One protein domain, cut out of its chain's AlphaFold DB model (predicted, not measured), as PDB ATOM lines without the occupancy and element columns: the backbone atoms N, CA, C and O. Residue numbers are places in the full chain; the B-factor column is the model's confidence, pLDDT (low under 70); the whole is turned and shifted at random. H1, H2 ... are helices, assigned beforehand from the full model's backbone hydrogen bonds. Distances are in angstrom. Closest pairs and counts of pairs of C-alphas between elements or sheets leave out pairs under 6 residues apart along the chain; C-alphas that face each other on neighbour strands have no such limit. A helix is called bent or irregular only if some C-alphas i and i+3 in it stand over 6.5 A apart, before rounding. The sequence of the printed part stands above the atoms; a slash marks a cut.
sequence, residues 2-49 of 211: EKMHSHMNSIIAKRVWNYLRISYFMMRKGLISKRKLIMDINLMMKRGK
ATOM      1  N   GLU A   2     124.247  68.911  92.187       55.31
ATOM      2  CA  GLU A   2     123.425  69.828  91.370       55.31
ATOM      3  C   GLU A   2     122.929  71.078  92.133       55.31
ATOM      4  O   GLU A   2     122.794  72.159  91.566       55.31
ATOM      5  N   LYS A   3     122.756  70.982  93.460       56.38
ATOM      6  CA  LYS A   3     122.230  72.075  94.309       56.38
ATOM      7  C   LYS A   3     123.180  73.262  94.525       56.38
ATOM      8  O   LYS A   3     122.722  74.326  94.921       56.38
ATOM      9  N   MET A   4     124.485  73.113  94.288       57.38
ATOM     10  CA  MET A   4     125.450  74.193  94.549       57.38
ATOM     11  C   MET A   4     125.555  75.183  93.378       57.38
ATOM     12  O   MET A   4     125.796  76.370  93.591       57.38
ATOM     13  N   HIS A   5     125.292  74.725  92.150       53.75
ATOM     14  CA  HIS A   5     125.312  75.576  90.956       53.75
ATOM     15  C   HIS A   5     124.131  76.559  90.924       53.75
ATOM     16  O   HIS A   5     124.306  77.713  90.537       53.75
ATOM     17  N   SER A   6     122.946  76.158  91.399       61.03
ATOM     18  CA  SER A   6     121.760  77.027  91.417       61.03
ATOM     19  C   SER A   6     121.898  78.216  92.375       61.03
ATOM     20  O   SER A   6     121.475  79.325  92.047       61.03
ATOM     21  N   HIS A   7     122.545  78.022  93.530       60.75
ATOM     22  CA  HIS A   7     122.786  79.099  94.492       60.75
ATOM     23  C   HIS A   7     123.762  80.150  93.943       60.75
ATOM     24  O   HIS A   7     123.512  81.349  94.060       60.75
ATOM     25  N   MET A   8     124.824  79.715  93.258       62.12
ATOM     26  CA  MET A   8     125.774  80.624  92.607       62.12
ATOM     27  C   MET A   8     125.130  81.387  91.444       62.12
ATOM     28  O   MET A   8     125.320  82.596  91.323       62.12
ATOM     29  N   ASN A   9     124.287  80.719  90.651       70.75
ATOM     30  CA  ASN A   9     123.523  81.361  89.579       70.75
ATOM     31  C   ASN A   9     122.532  82.402  90.121       70.75
ATOM     32  O   ASN A   9     122.374  83.458  89.519       70.75
ATOM     33  N   SER A  10     121.919  82.153  91.282       79.56
ATOM     34  CA  SER A  10     121.028  83.110  91.953       79.56
ATOM     35  C   SER A  10     121.779  84.341  92.472       79.56
ATOM     36  O   SER A  10     121.325  85.473  92.291       79.56
ATOM     37  N   ILE A  11     122.976  84.156  93.041       82.25
ATOM     38  CA  ILE A  11     123.828  85.270  93.488       82.25
ATOM     39  C   ILE A  11     124.266  86.132  92.298       82.25
ATOM     40  O   ILE A  11     124.195  87.362  92.362       82.25
ATOM     41  N   ILE A  12     124.690  85.502  91.201       85.19
ATOM     42  CA  ILE A  12     125.094  86.203  89.977       85.19
ATOM     43  C   ILE A  12     123.890  86.919  89.356       85.19
ATOM     44  O   ILE A  12     123.990  88.103  89.044       85.19
ATOM     45  N   ALA A  13     122.733  86.261  89.261       87.56
ATOM     46  CA  ALA A  13     121.507  86.860  88.737       87.56
ATOM     47  C   ALA A  13     121.063  88.075  89.561       87.56
ATOM     48  O   ALA A  13     120.712  89.107  88.994       87.56
ATOM     49  N   LYS A  14     121.152  88.004  90.894       89.19
ATOM     50  CA  LYS A  14     120.815  89.123  91.783       89.19
ATOM     51  C   LYS A  14     121.762  90.310  91.600       89.19
ATOM     52  O   LYS A  14     121.320  91.456  91.604       89.19
ATOM     53  N   ARG A  15     123.056  90.049  91.392       90.19
ATOM     54  CA  ARG A  15     124.040  91.094  91.068       90.19
ATOM     55  C   ARG A  15     123.741  91.735  89.716       90.19
ATOM     56  O   ARG A  15     123.661  92.956  89.639       90.19
ATOM     57  N   VAL A  16     123.516  90.929  88.679       93.69
ATOM     58  CA  VAL A  16     123.174  91.411  87.329       93.69
ATOM     59  C   VAL A  16     121.884  92.232  87.350       93.69
ATOM     60  O   VAL A  16     121.834  93.307  86.760       93.69
ATOM     61  N   TRP A  17     120.872  91.783  88.093       94.56
ATOM     62  CA  TRP A  17     119.620  92.513  88.275       94.56
ATOM     63  C   TRP A  17     119.828  93.876  88.942       94.56
ATOM     64  O   TRP A  17     119.261  94.873  88.498       94.56
ATOM     65  N   ASN A  18     120.683  93.949  89.965       92.94
ATOM     66  CA  ASN A  18     121.023  95.219  90.602       92.94
ATOM     67  C   ASN A  18     121.729  96.175  89.629       92.94
ATOM     68  O   ASN A  18     121.363  97.347  89.574       92.94
ATOM     69  N   TYR A  19     122.672  95.690  88.814       94.31
ATOM     70  CA  TYR A  19     123.318  96.511  87.782       94.31
ATOM     71  C   TYR A  19     122.328  97.014  86.726       94.31
ATOM     72  O   TYR A  19     122.348  98.196  86.392       94.31
ATOM     73  N   LEU A  20     121.435  96.143  86.243       93.94
ATOM     74  CA  LEU A  20     120.383  96.504  85.289       93.94
ATOM     75  C   LEU A  20     119.446  97.573  85.870       93.94
ATOM     76  O   LEU A  20     119.045  98.512  85.186       93.94
ATOM     77  N   ARG A  21     119.111  97.448  87.155       92.75
ATOM     78  CA  ARG A  21     118.266  98.410  87.861       92.75
ATOM     79  C   ARG A  21     118.955  99.770  87.980       92.75
ATOM     80  O   ARG A  21     118.323 100.783  87.697       92.75
ATOM     81  N   ILE A  22     120.237  99.798  88.354       91.88
ATOM     82  CA  ILE A  22     121.031 101.034  88.445       91.88
ATOM     83  C   ILE A  22     121.138 101.704  87.071       91.88
ATOM     84  O   ILE A  22     120.829 102.888  86.951       91.88
ATOM     85  N   SER A  23     121.495 100.958  86.020       88.94
ATOM     86  CA  SER A  23     121.619 101.521  84.671       88.94
ATOM     87  C   SER A  23     120.284 102.055  84.145       88.94
ATOM     88  O   SER A  23     120.246 103.158  83.603       88.94
ATOM     89  N   TYR A  24     119.172 101.355  84.394       89.12
ATOM     90  CA  TYR A  24     117.829 101.840  84.064       89.12
ATOM     91  C   TYR A  24     117.497 103.160  84.774       89.12
ATOM     92  O   TYR A  24     116.984 104.086  84.144       89.12
ATOM     93  N   PHE A  25     117.824 103.290  86.065       89.00
ATOM     94  CA  PHE A  25     117.616 104.543  86.797       89.00
ATOM     95  C   PHE A  25     118.482 105.685  86.263       89.00
ATOM     96  O   PHE A  25     117.972 106.794  86.119       89.00
ATOM     97  N   MET A  26     119.743 105.424  85.906       86.19
ATOM     98  CA  MET A  26     120.620 106.428  85.286       86.19
ATOM     99  C   MET A  26     120.093 106.880  83.915       86.19
ATOM    100  O   MET A  26     120.144 108.067  83.594       86.19
ATOM    101  N   MET A  27     119.517 105.962  83.131       83.00
ATOM    102  CA  MET A  27     118.875 106.278  81.849       83.00
ATOM    103  C   MET A  27     117.556 107.049  82.025       83.00
ATOM    104  O   MET A  27     117.271 107.954  81.243       83.00
ATOM    105  N   ARG A  28     116.747 106.718  83.043       83.31
ATOM    106  CA  ARG A  28     115.450 107.368  83.305       83.31
ATOM    107  C   ARG A  28     115.594 108.754  83.932       83.31
ATOM    108  O   ARG A  28     114.849 109.648  83.551       83.31
ATOM    109  N   LYS A  29     116.549 108.940  84.852       82.25
ATOM    110  CA  LYS A  29     116.862 110.244  85.462       82.25
ATOM    111  C   LYS A  29     117.593 111.201  84.508       82.25
ATOM    112  O   LYS A  29     117.820 112.343  84.871       82.25
ATOM    113  N   GLY A  30     117.954 110.762  83.299       74.00
ATOM    114  CA  GLY A  30     118.555 111.633  82.285       74.00
ATOM    115  C   GLY A  30     120.042 111.934  82.489       74.00
ATOM    116  O   GLY A  30     120.607 112.672  81.690       74.00
ATOM    117  N   LEU A  31     120.698 111.299  83.471       67.56
ATOM    118  CA  LEU A  31     122.150 111.402  83.698       67.56
ATOM    119  C   LEU A  31     122.963 110.952  82.476       67.56
ATOM    120  O   LEU A  31     124.122 111.315  82.300       67.56
ATOM    121  N   ILE A  32     122.341 110.153  81.609       66.25
ATOM    122  CA  ILE A  32     122.906 109.718  80.346       66.25
ATOM    123  C   ILE A  32     122.025 110.276  79.223       66.25
ATOM    124  O   ILE A  32     120.926 109.781  78.964       66.25
ATOM    125  N   SER A  33     122.508 111.316  78.539       76.44
ATOM    126  CA  SER A  33     121.802 111.917  77.403       76.44
ATOM    127  C   SER A  33     121.531 110.865  76.323       76.44
ATOM    128  O   SER A  33     122.457 110.242  75.798       76.44
ATOM    129  N   LYS A  34     120.258 110.695  75.938       71.62
ATOM    130  CA  LYS A  34     119.841 109.783  74.853       71.62
ATOM    131  C   LYS A  34     120.638 110.030  73.568       71.62
ATOM    132  O   LYS A  34     121.007 109.085  72.879       71.62
ATOM    133  N   ARG A  35     120.955 111.298  73.278       75.44
ATOM    134  CA  ARG A  35     121.772 111.691  72.120       75.44
ATOM    135  C   ARG A  35     123.212 111.189  72.241       75.44
ATOM    136  O   ARG A  35     123.756 110.739  71.240       75.44
ATOM    137  N   LYS A  36     123.794 111.198  73.447       78.44
ATOM    138  CA  LYS A  36     125.150 110.696  73.716       78.44
ATOM    139  C   LYS A  36     125.238 109.184  73.506       78.44
ATOM    140  O   LYS A  36     126.095 108.744  72.754       78.44
ATOM    141  N   LEU A  37     124.286 108.406  74.033       80.62
ATOM    142  CA  LEU A  37     124.245 106.956  73.782       80.62
ATOM    143  C   LEU A  37     124.059 106.617  72.306       80.62
ATOM    144  O   LEU A  37     124.749 105.750  71.786       80.62
ATOM    145  N   ILE A  38     123.138 107.295  71.619       83.88
ATOM    146  CA  ILE A  38     122.897 107.052  70.193       83.88
ATOM    147  C   ILE A  38     124.136 107.421  69.371       83.88
ATOM    148  O   ILE A  38     124.496 106.691  68.450       83.88
ATOM    149  N   MET A  39     124.807 108.526  69.700       82.25
ATOM    150  CA  MET A  39     126.046 108.940  69.043       82.25
ATOM    151  C   MET A  39     127.172 107.931  69.282       82.25
ATOM    152  O   MET A  39     127.809 107.525  68.314       82.25
ATOM    153  N   ASP A  40     127.369 107.478  70.521       79.38
ATOM    154  CA  ASP A  40     128.407 106.509  70.880       79.38
ATOM    155  C   ASP A  40     128.140 105.138  70.246       79.38
ATOM    156  O   ASP A  40     129.049 104.535  69.681       79.38
ATOM    157  N   ILE A  41     126.886 104.670  70.230       83.31
ATOM    158  CA  ILE A  41     126.488 103.433  69.539       83.31
ATOM    159  C   ILE A  41     126.712 103.568  68.031       83.31
ATOM    160  O   ILE A  41     127.297 102.679  67.414       83.31
ATOM    161  N   ASN A  42     126.306 104.684  67.423       81.62
ATOM    162  CA  ASN A  42     126.533 104.932  66.001       81.62
ATOM    163  C   ASN A  42     128.027 105.036  65.671       81.62
ATOM    164  O   ASN A  42     128.450 104.546  64.625       81.62
ATOM    165  N   LEU A  43     128.835 105.630  66.551       79.56
ATOM    166  CA  LEU A  43     130.286 105.708  66.416       79.56
ATOM    167  C   LEU A  43     130.921 104.317  66.536       79.56
ATOM    168  O   LEU A  43     131.728 103.943  65.687       79.56
ATOM    169  N   MET A  44     130.505 103.515  67.519       72.94
ATOM    170  CA  MET A  44     130.946 102.130  67.699       72.94
ATOM    171  C   MET A  44     130.514 101.225  66.543       72.94
ATOM    172  O   MET A  44     131.295 100.383  66.121       72.94
ATOM    173  N   MET A  45     129.321 101.398  65.975       74.31
ATOM    174  CA  MET A  45     128.853 100.606  64.828       74.31
ATOM    175  C   MET A  45     129.517 101.040  63.515       74.31
ATOM    176  O   MET A  45     129.898 100.191  62.707       74.31
ATOM    177  N   LYS A  46     129.731 102.347  63.303       74.38
ATOM    178  CA  LYS A  46     130.433 102.870  62.117       74.38
ATOM    179  C   LYS A  46     131.935 102.565  62.147       74.38
ATOM    180  O   LYS A  46     132.510 102.285  61.096       74.38
ATOM    181  N   ARG A  47     132.563 102.558  63.331       64.12
ATOM    182  CA  ARG A  47     134.000 102.278  63.541       64.12
ATOM    183  C   ARG A  47     134.298 100.816  63.927       64.12
ATOM    184  O   ARG A  47     135.444 100.381  63.875       64.12
ATOM    185  N   GLY A  48     133.277 100.021  64.246       62.28
ATOM    186  CA  GLY A  48     133.376  98.641  64.747       62.28
ATOM    187  C   GLY A  48     133.699  97.564  63.710       62.28
ATOM    188  O   GLY A  48     133.830  96.393  64.065       62.28
ATOM    189  N   LYS A  49     133.901  97.928  62.436       58.62
ATOM    190  CA  LYS A  49     134.336  96.985  61.387       58.62
ATOM    191  C   LYS A  49     135.723  96.367  61.656       58.62
ATOM    192  O   LYS A  49     136.063  95.374  61.019       58.62
TER     193      LYS A  49
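Overview. This is residues 2 to 49 of the 211 residues of an uncharacterized protein of Aquilegia coerulea (UniProt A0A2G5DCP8). A long helix, H1, and a shorter one, H2, meet near their ends at a tight link and make an open V, with the other ends sticking out free at residues 2 to 22 and 38 to 49. The printed part has 48 residues with two named helices, H1 then H2, and no named strand; the class is all helix. It is extended, with a radius of gyration of the C-alphas of 16.4 A, and flat, spanning 45 by 32 by 7 A.

Arrangement. H1, residues 3 to 28, and H2, residues 34 to 49, are close but not clearly touching; their closest C-alphas, of Met 27 and Lys 34, are 7.9 A apart. They run opposite ways at a steep tilt of 61 degrees. O i to N i+4 pairs are within hydrogen-bond range in 21 of 22 cases in H1 and 11 of 12 in H2.

Along the chain. H1 is 37.6 A long from C-alpha 3 at (122.230, 72.075, 94.309) to C-alpha 28. H2 is 23.6 A long and ends at C-alpha 49, (134.336, 96.985, 61.387); it is irregular, with C-alphas 46 and 49 7.1 A apart.

Size, cuts and confidence. The C-alphas farthest apart, of Glu 2 and Arg 35, are 46.1 A apart. The printed part has no cut. Mean pLDDT of the printed part is 77.8, and residues 2 to 8, 31 to 32 and 47 to 49 are under 70.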